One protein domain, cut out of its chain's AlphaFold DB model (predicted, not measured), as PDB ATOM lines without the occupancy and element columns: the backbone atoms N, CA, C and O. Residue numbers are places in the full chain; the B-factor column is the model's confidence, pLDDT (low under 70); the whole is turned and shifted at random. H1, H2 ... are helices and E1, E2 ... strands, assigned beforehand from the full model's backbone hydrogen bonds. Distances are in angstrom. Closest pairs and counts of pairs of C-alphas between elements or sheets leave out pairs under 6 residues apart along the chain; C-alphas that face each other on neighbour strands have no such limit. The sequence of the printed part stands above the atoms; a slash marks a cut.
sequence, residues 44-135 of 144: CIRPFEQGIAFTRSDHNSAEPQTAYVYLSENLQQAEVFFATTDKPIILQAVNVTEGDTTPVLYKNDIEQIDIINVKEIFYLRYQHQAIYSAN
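Overview. This is residues 44 to 135 of the 144 residues of an uncharacterized protein of Shewanella sp. WE21 (UniProt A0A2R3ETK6). The domain is a small closed barrel of eight strands, in which the chain goes round the ring strand by strand until E8 meets E1, with one short helix, H1, on the outside of the wall near E1 and E2. The strands form a meander, each the antiparallel neighbour of the one before. The printed part has 92 residues, with H1 first and then E1 to E8 in chain order; the class is mostly strand. It is compact, with a radius of gyration of the C-alphas of 12.7 A, and its outline is rounded, with spans of 36 by 32 by 25 A.

Arrangement. H1, residues 47 to 50, is on the barrel and outside it, at a height over the sheet of 7.4 A. It is only just over none of the strands, with 2 of its 4 C-alphas falling on E2, residues 66 to 71; the closest C-alphas of the two, Pro 47 and Tyr 68, are 5.8 A apart. H1 is too short for any O i to N i+4 pair, and its one O i to N i+3 pair is not within range. E1, residues 52 to 56, is antiparallel to E2 at 151 degrees, with N 52 and O 69 within hydrogen-bond range at 2.8 A. E2 and E3, residues 77 to 82, form a hairpin, with N 68 and O 81 2.9 A apart. E3 and E4, residues 89 to 93, form another, with N 80 and O 89 at 2.8 A. Pairing of E4 is staggered: residues 89 to 92 pair with E3, and 92 to 93 with E5, residues 104 to 108, where N 92 and O 107 are 2.9 A apart. E5 and E6, residues 113 to 118, stand at 172 degrees, with N 108 and O 113 at 2.8 A. E6 and E7, residues 121 to 126, have N 118 and O 121 at 2.9 A. E7 and E8, residues 129 to 134, have N 134 and O 122 at 2.9 A. E8 and E1 close the ring at 132 degrees, with N 55 and O 133 at 2.9 A.

Along the chain. H1 begins at C-alpha 47, (34.951, -25.120, 27.988), and is 5.2 A long. E1 measures 13.0 A, E2 16.3 A, E3 16.7 A, E4 13.2 A, E5 10.8 A, E6 16.0 A, E7 16.1 A and E8 14.9 A. E8 ends at C-alpha 134, (22.182, -21.385, 34.638).

Size, cuts and confidence. The two C-alphas farthest apart, those of Ala 62 and Glu 98, are 37.8 A apart. The printed part has no cut, and no link is long. The mean pLDDT of the printed part is 86.0; residues 48 to 49, 59 to 62 and 86 are under 70.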
ATOM      1  N   CYS A  44      39.515 -29.578  19.541       75.81
ATOM      2  CA  CYS A  44      39.890 -28.974  20.806       75.81
ATOM      3  C   CYS A  44      38.778 -28.036  21.276       75.81
ATOM      4  O   CYS A  44      38.536 -27.003  20.650       75.81
ATOM      5  N   ILE A  45      38.125 -28.389  22.375       72.31
ATOM      6  CA  ILE A  45      37.095 -27.578  23.014       72.31
ATOM      7  C   ILE A  45      37.758 -26.703  24.075       72.31
ATOM      8  O   ILE A  45      38.644 -27.144  24.803       72.31
ATOM      9  N   ARG A  46      37.315 -25.453  24.196       73.00
ATOM     10  CA  ARG A  46      37.660 -24.578  25.323       73.00
ATOM     11  C   ARG A  46      36.414 -24.356  26.166       73.00
ATOM     12  O   ARG A  46      35.631 -23.461  25.846       73.00
ATOM     13  N   PRO A  47      36.203 -25.144  27.234       70.81
ATOM     14  CA  PRO A  47      34.951 -25.120  27.988       70.81
ATOM     15  C   PRO A  47      34.571 -23.735  28.513       70.81
ATOM     16  O   PRO A  47      33.401 -23.381  28.513       70.81
ATOM     17  N   PHE A  48      35.558 -22.923  28.895       69.50
ATOM     18  CA  PHE A  48      35.334 -21.566  29.396       69.50
ATOM     19  C   PHE A  48      34.973 -20.539  28.305       69.50
ATOM     20  O   PHE A  48      34.419 -19.492  28.627       69.50
ATOM     21  N   GLU A  49      35.278 -20.819  27.034       69.31
ATOM     22  CA  GLU A  49      34.928 -19.965  25.884       69.31
ATOM     23  C   GLU A  49      33.653 -20.439  25.177       69.31
ATOM     24  O   GLU A  49      32.913 -19.630  24.623       69.31
ATOM     25  N   GLN A  50      33.414 -21.751  25.163       73.75
ATOM     26  CA  GLN A  50      32.400 -22.394  24.323       73.75
ATOM     27  C   GLN A  50      31.272 -23.049  25.129       73.75
ATOM     28  O   GLN A  50      30.220 -23.356  24.573       73.75
ATOM     29  N   GLY A  51      31.490 -23.296  26.421       80.88
ATOM     30  CA  GLY A  51      30.531 -23.940  27.307       80.88
ATOM     31  C   GLY A  51      29.585 -22.950  27.982       80.88
ATOM     32  O   GLY A  51      29.888 -21.776  28.195       80.88
ATOM     33  N   ILE A  52      28.424 -23.462  28.368       88.56
ATOM     34  CA  ILE A  52      27.435 -22.760  29.177       88.56
ATOM     35  C   ILE A  52      27.907 -22.787  30.629       88.56
ATOM     36  O   ILE A  52      28.102 -23.860  31.200       88.56
ATOM     37  N   ALA A  53      28.083 -21.614  31.234       90.12
ATOM     38  CA  ALA A  53      28.482 -21.509  32.631       90.12
ATOM     39  C   ALA A  53      27.296 -21.794  33.565       90.12
ATOM     40  O   ALA A  53      26.271 -21.111  33.527       90.12
ATOM     41  N   PHE A  54      27.469 -22.788  34.427       92.19
ATOM     42  CA  PHE A  54      26.611 -23.098  35.559       92.19
ATOM     43  C   PHE A  54      27.296 -22.599  36.823       92.19
ATOM     44  O   PHE A  54      28.384 -23.060  37.174       92.19
ATOM     45  N   THR A  55      26.659 -21.661  37.515       90.88
ATOM     46  CA  THR A  55      27.226 -21.034  38.710       90.88
ATOM     47  C   THR A  55      26.662 -21.684  39.957       90.88
ATOM     48  O   THR A  55      25.459 -21.946  40.055       90.88
ATOM     49  N   ARG A  56      27.545 -21.950  40.915       87.56
ATOM     50  CA  ARG A  56      27.190 -22.510  42.212       87.56
ATOM     51  C   ARG A  56      26.430 -21.478  43.048       87.56
ATOM     52  O   ARG A  56      26.735 -20.289  42.986       87.56
ATOM     53  N   SER A  57      25.441 -21.918  43.821       76.19
ATOM     54  CA  SER A  57      24.626 -21.000  44.640       76.19
ATOM     55  C   SER A  57      25.256 -20.665  46.004       76.19
ATOM     56  O   SER A  57      24.951 -19.630  46.592       76.19
ATOM     57  N   ASP A  58      26.136 -21.521  46.524       75.94
ATOM     58  CA  ASP A  58      26.831 -21.385  47.809       75.94
ATOM     59  C   ASP A  58      28.289 -20.931  47.620       75.94
ATOM     60  O   ASP A  58      29.209 -21.710  47.371       75.94
ATOM     61  N   HIS A  59      28.515 -19.635  47.837       64.38
ATOM     62  CA  HIS A  59      29.825 -18.988  47.691       64.38
ATOM     63  C   HIS A  59      30.893 -19.417  48.714       64.38
ATOM     64  O   HIS A  59      32.052 -19.041  48.576       64.38
ATOM     65  N   ASN A  60      30.524 -20.197  49.735       62.75
ATOM     66  CA  ASN A  60      31.423 -20.612  50.823       62.75
ATOM     67  C   ASN A  60      31.930 -22.058  50.687       62.75
ATOM     68  O   ASN A  60      32.531 -22.585  51.624       62.75
ATOM     69  N   SER A  61      31.667 -22.717  49.558       67.81
ATOM     70  CA  SER A  61      32.149 -24.076  49.316       67.81
ATOM     71  C   SER A  61      33.610 -24.103  48.865       67.81
ATOM     72  O   SER A  61      34.053 -23.238  48.113       67.81
ATOM     73  N   ALA A  62      34.342 -25.134  49.295       69.88
ATOM     74  CA  ALA A  62      35.677 -25.455  48.783       69.88
ATOM     75  C   ALA A  62      35.642 -26.062  47.363       69.88
ATOM     76  O   ALA A  62      36.683 -26.211  46.728       69.88
ATOM     77  N   GLU A  63      34.456 -26.430  46.876       71.81
ATOM     78  CA  GLU A  63      34.245 -26.954  45.528       71.81
ATOM     79  C   GLU A  63      34.236 -25.835  44.467       71.81
ATOM     80  O   GLU A  63      34.032 -24.658  44.792       71.81
ATOM     81  N   PRO A  64      34.436 -26.174  43.176       73.94
ATOM     82  CA  PRO A  64      34.458 -25.194  42.097       73.94
ATOM     83  C   PRO A  64      33.199 -24.327  42.072       73.94
ATOM     84  O   PRO A  64      32.085 -24.839  42.168       73.94
ATOM     85  N   GLN A  65      33.380 -23.020  41.884       82.31
ATOM     86  CA  GLN A  65      32.281 -22.047  41.821       82.31
ATOM     87  C   GLN A  65      31.534 -22.070  40.479       82.31
ATOM     88  O   GLN A  65      30.385 -21.633  40.402       82.31
ATOM     89  N   THR A  66      32.162 -22.624  39.442       86.31
ATOM     90  CA  THR A  66      31.599 -22.712  38.093       86.31
ATOM     91  C   THR A  66      31.833 -24.102  37.521       86.31
ATOM     92  O   THR A  66      32.949 -24.625  37.589       86.31
ATOM     93  N   ALA A  67      30.789 -24.671  36.930       90.00
ATOM     94  CA  ALA A  67      30.876 -25.793  36.009       90.00
ATOM     95  C   ALA A  67      30.573 -25.288  34.594       90.00
ATOM     96  O   ALA A  67      29.718 -24.420  34.417       90.00
ATOM     97  N   TYR A  68      31.256 -25.814  33.585       90.19
ATOM     98  CA  TYR A  68      30.957 -25.501  32.188       90.19
ATOM     99  C   TYR A  68      30.292 -26.699  31.537       90.19
ATOM    100  O   TYR A  68      30.791 -27.815  31.647       90.19
ATOM    101  N   VAL A  69      29.180 -26.470  30.851       90.81
ATOM    102  CA  VAL A  69      28.476 -27.512  30.108       90.81
ATOM    103  C   VAL A  69      28.584 -27.228  28.621       90.81
ATOM    104  O   VAL A  69      28.091 -26.211  28.137       90.81
ATOM    105  N   TYR A  70      29.218 -28.135  27.891       88.25
ATOM    106  CA  TYR A  70      29.231 -28.127  26.436       88.25
ATOM    107  C   TYR A  70      28.154 -29.077  25.909       88.25
ATOM    108  O   TYR A  70      27.998 -30.184  26.418       88.25
ATOM    109  N   LEU A  71      27.410 -28.649  24.893       87.31
ATOM    110  CA  LEU A  71      26.438 -29.491  24.203       87.31
ATOM    111  C   LEU A  71      27.022 -29.942  22.870       87.31
ATOM    112  O   LEU A  71      27.503 -29.120  22.092       87.31
ATOM    113  N   SER A  72      26.933 -31.241  22.603       84.69
ATOM    114  CA  SER A  72      27.243 -31.794  21.284       84.69
ATOM    115  C   SER A  72      26.329 -31.204  20.204       84.69
ATOM    116  O   SER A  72      25.179 -30.857  20.467       84.69
ATOM    117  N   GLU A  73      26.813 -31.146  18.963       82.88
ATOM    118  CA  GLU A  73      26.054 -30.576  17.838       82.88
ATOM    119  C   GLU A  73      24.717 -31.293  17.579       82.88
ATOM    120  O   GLU A  73      23.739 -30.665  17.182       82.88
ATOM    121  N   ASN A  74      24.653 -32.607  17.829       84.19
ATOM    122  CA  ASN A  74      23.445 -33.420  17.649       84.19
ATOM    123  C   ASN A  74      22.522 -33.439  18.885       84.19
ATOM    124  O   ASN A  74      21.484 -34.107  18.862       84.19
ATOM    125  N   LEU A  75      22.912 -32.737  19.956       87.75
ATOM    126  CA  LEU A  75      22.183 -32.620  21.219       87.75
ATOM    127  C   LEU A  75      21.891 -33.964  21.910       87.75
ATOM    128  O   LEU A  75      21.031 -34.035  22.782       87.75
ATOM    129  N   GLN A  76      22.596 -35.037  21.539       91.00
ATOM    130  CA  GLN A  76      22.461 -36.347  22.187       91.00
ATOM    131  C   GLN A  76      23.352 -36.469  23.424       91.00
ATOM    132  O   GLN A  76      23.120 -37.319  24.279       91.00
ATOM    133  N   GLN A  77      24.355 -35.599  23.532       91.69
ATOM    134  CA  GLN A  77      25.351 -35.626  24.590       91.69
ATOM    135  C   GLN A  77      25.637 -34.224  25.126       91.69
ATOM    136  O   GLN A  77      25.672 -33.246  24.370       91.69
ATOM    137  N   ALA A  78      25.893 -34.156  26.428       91.75
ATOM    138  CA  ALA A  78      26.464 -32.999  27.095       91.75
ATOM    139  C   ALA A  78      27.762 -33.396  27.807       91.75
ATOM    140  O   ALA A  78      27.896 -34.516  28.296       91.75
ATOM    141  N   GLU A  79      28.707 -32.471  27.887       91.00
ATOM    142  CA  GLU A  79      29.981 -32.652  28.575       91.00
ATOM    143  C   GLU A  79      30.091 -31.617  29.684       91.00
ATOM    144  O   GLU A  79      29.987 -30.415  29.436       91.00
ATOM    145  N   VAL A  80      30.278 -32.088  30.914       90.81
ATOM    146  CA  VAL A  80      30.387 -31.247  32.103       90.81
ATOM    147  C   VAL A  80      31.845 -31.155  32.518       90.81
ATOM    148  O   VAL A  80      32.488 -32.165  32.799       90.81
ATOM    149  N   PHE A  81      32.347 -29.931  32.597       88.06
ATOM    150  CA  PHE A  81      33.712 -29.614  32.980       88.06
ATOM    151  C   PHE A  81      33.722 -28.903  34.324       88.06
ATOM    152  O   PHE A  81      33.158 -27.814  34.468       88.06
ATOM    153  N   PHE A  82      34.422 -29.490  35.287       84.69
ATOM    154  CA  PHE A  82      34.768 -28.830  36.537       84.69
ATOM    155  C   PHE A  82      36.232 -28.402  36.492       84.69
ATOM    156  O   PHE A  82      37.073 -29.083  35.912       84.69
ATOM    157  N   ALA A  83      36.563 -27.298  37.165       74.56
ATOM    158  CA  ALA A  83      37.952 -26.842  37.275       74.56
ATOM    159  C   ALA A  83      38.884 -27.869  37.953       74.56
ATOM    160  O   ALA A  83      40.099 -27.768  37.839       74.56
ATOM    161  N   THR A  84      38.318 -28.836  38.680       71.44
ATOM    162  CA  THR A  84      39.037 -29.854  39.457       71.44
ATOM    163  C   THR A  84      39.117 -31.215  38.770       71.44
ATOM    164  O   THR A  84      39.644 -32.148  39.367       71.44
ATOM    165  N   THR A  85      38.558 -31.370  37.567       70.31
ATOM    166  CA  THR A  85      38.501 -32.661  36.866       70.31
ATOM    167  C   THR A  85      39.349 -32.636  35.605       70.31
ATOM    168  O   THR A  85      39.165 -31.760  34.763       70.31
ATOM    169  N   ASP A  86      40.202 -33.646  35.434       68.69
ATOM    170  CA  ASP A  86      41.080 -33.782  34.260       68.69
ATOM    171  C   ASP A  86      40.327 -34.172  32.979       68.69
ATOM    172  O   ASP A  86      40.847 -34.038  31.872       68.69
ATOM    173  N   LYS A  87      39.109 -34.709  33.119       77.25
ATOM    174  CA  LYS A  87      38.261 -35.154  32.010       77.25
ATOM    175  C   LYS A  87      36.826 -34.678  32.212       77.25
ATOM    176  O   LYS A  87      36.381 -34.624  33.361       77.25
ATOM    177  N   PRO A  88      36.092 -34.381  31.126       86.56
ATOM    178  CA  PRO A  88      34.673 -34.100  31.231       86.56
ATOM    179  C   PRO A  88      33.897 -35.298  31.754       86.56
ATOM    180  O   PRO A  88      34.195 -36.451  31.430       86.56
ATOM    181  N   ILE A  89      32.822 -34.999  32.475       89.88
ATOM    182  CA  ILE A  89      31.775 -35.969  32.761       89.88
ATOM    183  C   ILE A  89      30.767 -35.927  31.618       89.88
ATOM    184  O   ILE A  89      30.154 -34.897  31.339       89.88
ATOM    185  N   ILE A  90      30.605 -37.066  30.958       92.12
ATOM    186  CA  ILE A  90      29.717 -37.212  29.808       92.12
ATOM    187  C   ILE A  90      28.303 -37.530  30.290       92.12
ATOM    188  O   ILE A  90      28.113 -38.496  31.030       92.12
ATOM    189  N   LEU A  91      27.313 -36.755  29.847       95.19
ATOM    190  CA  LEU A  91      25.889 -36.977  30.094       95.19
ATOM    191  C   LEU A  91      25.174 -37.322  28.787       95.19
ATOM    192  O   LEU A  91      25.436 -36.715  27.750       95.19
ATOM    193  N   GLN A  92      24.224 -38.247  28.855       95.94
ATOM    194  CA  GLN A  92      23.404 -38.656  27.716       95.94
ATOM    195  C   GLN A  92      22.036 -37.982  27.776       95.94
ATOM    196  O   GLN A  92      21.464 -37.846  28.862       95.94
ATOM    197  N   ALA A  93      21.517 -37.572  26.620       94.44
ATOM    198  CA  ALA A  93      20.181 -37.006  26.503       94.44
ATOM    199  C   ALA A  93      19.113 -38.019  26.935       94.44
ATOM    200  O   ALA A  93      19.233 -39.227  26.714       94.44
ATOM    201  N   VAL A  94      18.048 -37.514  27.551       94.38
ATOM    202  CA  VAL A  94      16.920 -38.321  28.025       94.38
ATOM    203  C   VAL A  94      15.656 -37.896  27.292       94.38
ATOM    204  O   VAL A  94      15.419 -36.710  27.068       94.38
ATOM    205  N   ASN A  95      14.815 -38.870  26.942       90.06
ATOM    206  CA  ASN A  95      13.490 -38.584  26.404       90.06
ATOM    207  C   ASN A  95      12.653 -37.853  27.457       90.06
ATOM    208  O   ASN A  95      12.287 -38.422  28.488       90.06
ATOM    209  N   VAL A  96      12.338 -36.594  27.174       88.88
ATOM    210  CA  VAL A  96      11.505 -35.765  28.040       88.88
ATOM    211  C   VAL A  96      10.042 -36.123  27.812       88.88
ATOM    212  O   VAL A  96       9.560 -36.114  26.682       88.88
ATOM    213  N   THR A  97       9.328 -36.425  28.895       86.25
ATOM    214  CA  THR A  97       7.880 -36.648  28.835       86.25
ATOM    215  C   THR A  97       7.160 -35.305  28.822       86.25
ATOM    216  O   THR A  97       7.457 -34.422  29.629       86.25
ATOM    217  N   GLU A  98       6.209 -35.138  27.906       83.31
ATOM    218  CA  GLU A  98       5.381 -33.936  27.851       83.31
ATOM    219  C   GLU A  98       4.601 -33.752  29.164       83.31
ATOM    220  O   GLU A  98       4.052 -34.703  29.719       83.31
ATOM    221  N   GLY A  99       4.571 -32.520  29.675       85.00
ATOM    222  CA  GLY A  99       3.904 -32.188  30.936       85.00
ATOM    223  C   GLY A  99       4.739 -32.422  32.201       85.00
ATOM    224  O   GLY A  99       4.279 -32.057  33.284       85.00
ATOM    225  N   ASP A 100       5.960 -32.961  32.097       86.94
ATOM    226  CA  ASP A 100       6.885 -32.990  33.233       86.94
ATOM    227  C   ASP A 100       7.281 -31.555  33.628       86.94
ATOM    228  O   ASP A 100       7.694 -30.739  32.800       86.94
ATOM    229  N   THR A 101       7.127 -31.238  34.913       87.69
ATOM    230  CA  THR A 101       7.434 -29.912  35.472       87.69
ATOM    231  C   THR A 101       8.894 -29.766  35.896       87.69
ATOM    232  O   THR A 101       9.365 -28.644  36.096       87.69
ATOM    233  N   THR A 102       9.612 -30.886  36.013       90.81
ATOM    234  CA  THR A 102      11.029 -30.956  36.380       90.81
ATOM    235  C   THR A 102      11.777 -31.956  35.489       90.81
ATOM    236  O   THR A 102      12.412 -32.878  36.010       90.81
ATOM    237  N   PRO A 103      11.707 -31.816  34.153       93.75
ATOM    238  CA  PRO A 103      12.271 -32.797  33.245       93.75
ATOM    239  C   PRO A 103      13.783 -32.910  33.400       93.75
ATOM    240  O   PRO A 103      14.501 -31.905  33.390       93.75
ATOM    241  N   VAL A 104      14.251 -34.155  33.470       94.56
ATOM    242  CA  VAL A 104      15.660 -34.504  33.274       94.56
ATOM    243  C   VAL A 104      15.962 -34.434  31.784       94.56
ATOM    244  O   VAL A 104      15.320 -35.106  30.982       94.56
ATOM    245  N   LEU A 105      16.931 -33.599  31.421       94.56
ATOM    246  CA  LEU A 105      17.337 -33.356  30.040       94.56
ATOM    247  C   LEU A 105      18.530 -34.226  29.649       94.56
ATOM    248  O   LEU A 105      18.541 -34.815  28.573       94.56
ATOM    249  N   TYR A 106      19.516 -34.313  30.541       96.31
ATOM    250  CA  TYR A 106      20.732 -35.102  30.360       96.31
ATOM    251  C   TYR A 106      21.091 -35.786  31.673       96.31
ATOM    252  O   TYR A 106      20.884 -35.195  32.734       96.31
ATOM    253  N   LYS A 107      21.653 -36.996  31.623       96.94
ATOM    254  CA  LYS A 107      22.096 -37.702  32.832       96.94
ATOM    255  C   LYS A 107      23.293 -38.619  32.618       96.94
ATOM    256  O   LYS A 107      23.526 -39.129  31.522       96.94
ATOM    257  N   ASN A 108      23.996 -38.876  33.711       96.19
ATOM    258  CA  ASN A 108      24.955 -39.951  33.875       96.19
ATOM    259  C   ASN A 108      24.662 -40.642  35.208       96.19
ATOM    260  O   ASN A 108      24.902 -40.082  36.278       96.19
ATOM    261  N   ASP A 109      24.128 -41.861  35.131       93.44
ATOM    262  CA  ASP A 109      23.729 -42.622  36.316       93.44
ATOM    263  C   ASP A 109      24.940 -43.128  37.128       93.44
ATOM    264  O   ASP A 109      24.810 -43.366  38.327       93.44
ATOM    265  N   ILE A 110      26.118 -43.275  36.503       93.44
ATOM    266  CA  ILE A 110      27.351 -43.739  37.164       93.44
ATOM    267  C   ILE A 110      27.908 -42.634  38.065       93.44
ATOM    268  O   ILE A 110      28.139 -42.859  39.251       93.44
ATOM    269  N   GLU A 111      28.071 -41.434  37.510       92.06
ATOM    270  CA  GLU A 111      28.588 -40.259  38.226       92.06
ATOM    271  C   GLU A 111      27.500 -39.547  39.050       92.06
ATOM    272  O   GLU A 111      27.784 -38.606  39.786       92.06
ATOM    273  N   GLN A 112      26.243 -39.996  38.938       94.19
ATOM    274  CA  GLN A 112      25.068 -39.414  39.595       94.19
ATOM    275  C   GLN A 112      24.918 -37.911  39.323       94.19
ATOM    276  O   GLN A 112      24.575 -37.132  40.218       94.19
ATOM    277  N   ILE A 113      25.176 -37.511  38.077       94.44
ATOM    278  CA  ILE A 113      25.008 -36.138  37.602       94.44
ATOM    279  C   ILE A 113      23.863 -36.080  36.611       94.44
ATOM    280  O   ILE A 113      23.754 -36.919  35.716       94.44
ATOM    281  N   ASP A 114      23.040 -35.047  36.731       96.06
ATOM    282  CA  ASP A 114      22.018 -34.752  35.742       96.06
ATOM    283  C   ASP A 114      21.807 -33.247  35.551       96.06
ATOM    284  O   ASP A 114      22.241 -32.415  36.351       96.06
ATOM    285  N   ILE A 115      21.165 -32.909  34.437       95.25
ATOM    286  CA  ILE A 115      20.706 -31.558  34.135       95.25
ATOM    287  C   ILE A 115      19.188 -31.592  34.079       95.25
ATOM    288  O   ILE A 115      18.614 -32.311  33.258       95.25
ATOM    289  N   ILE A 116      18.543 -30.777  34.909       94.31
ATOM    290  CA  ILE A 116      17.091 -30.584  34.889       94.31
ATOM    291  C   ILE A 116      16.734 -29.164  34.466       94.31
ATOM    292  O   ILE A 116      17.531 -28.240  34.618       94.31
ATOM    293  N   ASN A 117      15.505 -28.982  33.990       91.94
ATOM    294  CA  ASN A 117      14.916 -27.662  33.787       91.94
ATOM    295  C   ASN A 117      13.724 -27.469  34.725       91.94
ATOM    296  O   ASN A 117      12.779 -28.249  34.686       91.94
ATOM    297  N   VAL A 118      13.740 -26.409  35.528       90.94
ATOM    298  CA  VAL A 118      12.640 -26.045  36.426       90.94
ATOM    299  C   VAL A 118      12.306 -24.582  36.194       90.94
ATOM    300  O   VAL A 118      13.100 -23.706  36.525       90.94
ATOM    301  N   LYS A 119      11.117 -24.312  35.643       88.12
ATOM    302  CA  LYS A 119      10.644 -22.944  35.358       88.12
ATOM    303  C   LYS A 119      11.690 -22.096  34.615       88.12
ATOM    304  O   LYS A 119      11.964 -20.972  35.016       88.12
ATOM    305  N   GLU A 120      12.270 -22.665  33.559       86.50
ATOM    306  CA  GLU A 120      13.272 -22.019  32.689       86.50
ATOM    307  C   GLU A 120      14.658 -21.819  33.325       86.50
ATOM    308  O   GLU A 120      15.558 -21.291  32.677       86.50
ATOM    309  N   ILE A 121      14.865 -22.303  34.553       89.81
ATOM    310  CA  ILE A 121      16.181 -22.366  35.187       89.81
ATOM    311  C   ILE A 121      16.724 -23.781  35.040       89.81
ATOM    312  O   ILE A 121      16.066 -24.768  35.385       89.81
ATOM    313  N   PHE A 122      17.954 -23.874  34.551       93.62
ATOM    314  CA  PHE A 122      18.642 -25.140  34.386       93.62
ATOM    315  C   PHE A 122      19.491 -25.405  35.612       93.62
ATOM    316  O   PHE A 122      20.266 -24.543  36.025       93.62
ATOM    317  N   TYR A 123      19.360 -26.599  36.178       94.12
ATOM    318  CA  TYR A 123      20.140 -27.019  37.332       94.12
ATOM    319  C   TYR A 123      21.012 -28.200  36.959       94.12
ATOM    320  O   TYR A 123      20.512 -29.190  36.433       94.12
ATOM    321  N   LEU A 124      22.298 -28.094  37.280       94.50
ATOM    322  CA  LEU A 124      23.214 -29.225  37.298       94.50
ATOM    323  C   LEU A 124      23.161 -29.819  38.704       94.50
ATOM    324  O   LEU A 124      23.518 -29.150  39.686       94.50
ATOM    325  N   ARG A 125      22.677 -31.056  38.802       93.69
ATOM    326  CA  ARG A 125      22.587 -31.771  40.070       93.69
ATOM    327  C   ARG A 125      23.707 -32.786  40.193       93.69
ATOM    328  O   ARG A 125      24.028 -33.470  39.230       93.69
ATOM    329  N   TYR A 126      24.244 -32.901  41.399       89.06
ATOM    330  CA  TYR A 126      25.137 -33.982  41.802       89.06
ATOM    331  C   TYR A 126      24.458 -34.739  42.939       89.06
ATOM    332  O   TYR A 126      23.969 -34.118  43.883       89.06
ATOM    333  N   GLN A 127      24.348 -36.064  42.822       86.81
ATOM    334  CA  GLN A 127      23.626 -36.909  43.782       86.81
ATOM    335  C   GLN A 127      22.202 -36.391  44.067       86.81
ATOM    336  O   GLN A 127      21.732 -36.392  45.205       86.81
ATOM    337  N   HIS A 128      21.507 -35.929  43.020       81.56
ATOM    338  CA  HIS A 128      20.159 -35.336  43.061       81.56
ATOM    339  C   HIS A 128      20.022 -34.004  43.823       81.56
ATOM    340  O   HIS A 128      18.912 -33.480  43.942       81.56
ATOM    341  N   GLN A 129      21.118 -33.412  44.296       85.00
ATOM    342  CA  GLN A 129      21.115 -32.082  44.900       85.00
ATOM    343  C   GLN A 129      21.426 -31.029  43.840       85.00
ATOM    344  O   GLN A 129      22.378 -31.182  43.085       85.00
ATOM    345  N   ALA A 130      20.629 -29.962  43.766       83.06
ATOM    346  CA  ALA A 130      20.901 -28.844  42.865       83.06
ATOM    347  C   ALA A 130      22.091 -28.034  43.386       83.06
ATOM    348  O   ALA A 130      21.968 -27.330  44.385       83.06
ATOM    349  N   ILE A 131      23.234 -28.160  42.711       85.31
ATOM    350  CA  ILE A 131      24.484 -27.526  43.141       85.31
ATOM    351  C   ILE A 131      24.766 -26.268  42.316       85.31
ATOM    352  O   ILE A 131      25.149 -25.233  42.865       85.31
ATOM    353  N   TYR A 132      24.520 -26.327  41.004       90.56
ATOM    354  CA  TYR A 132      24.766 -25.211  40.094       90.56
ATOM    355  C   TYR A 132      23.523 -24.856  39.283       90.56
ATOM    356  O   TYR A 132      22.692 -25.719  38.998       90.56
ATOM    357  N   SER A 133      23.429 -23.595  38.865       91.94
ATOM    358  CA  SER A 133      22.328 -23.090  38.046       91.94
ATOM    359  C   SER A 133      22.799 -22.237  36.872       91.94
ATOM    360  O   SER A 133      23.794 -21.518  36.982       91.94
ATOM    361  N   ALA A 134      22.040 -22.273  35.781       90.69
ATOM    362  CA  ALA A 134      22.182 -21.385  34.638       90.69
ATOM    363  C   ALA A 134      20.802 -20.872  34.195       90.69
ATOM    364  O   ALA A 134      19.849 -21.641  34.079       90.69
ATOM    365  N   ASN A 135      20.711 -19.569  33.911       84.00
ATOM    366  CA  ASN A 135      19.492 -18.944  33.373       84.00
ATOM    367  C   ASN A 135      19.382 -19.089  31.850       84.00
ATOM    368  O   ASN A 135      18.311 -18.918  31.279       84.00
TER     369      ASN A 135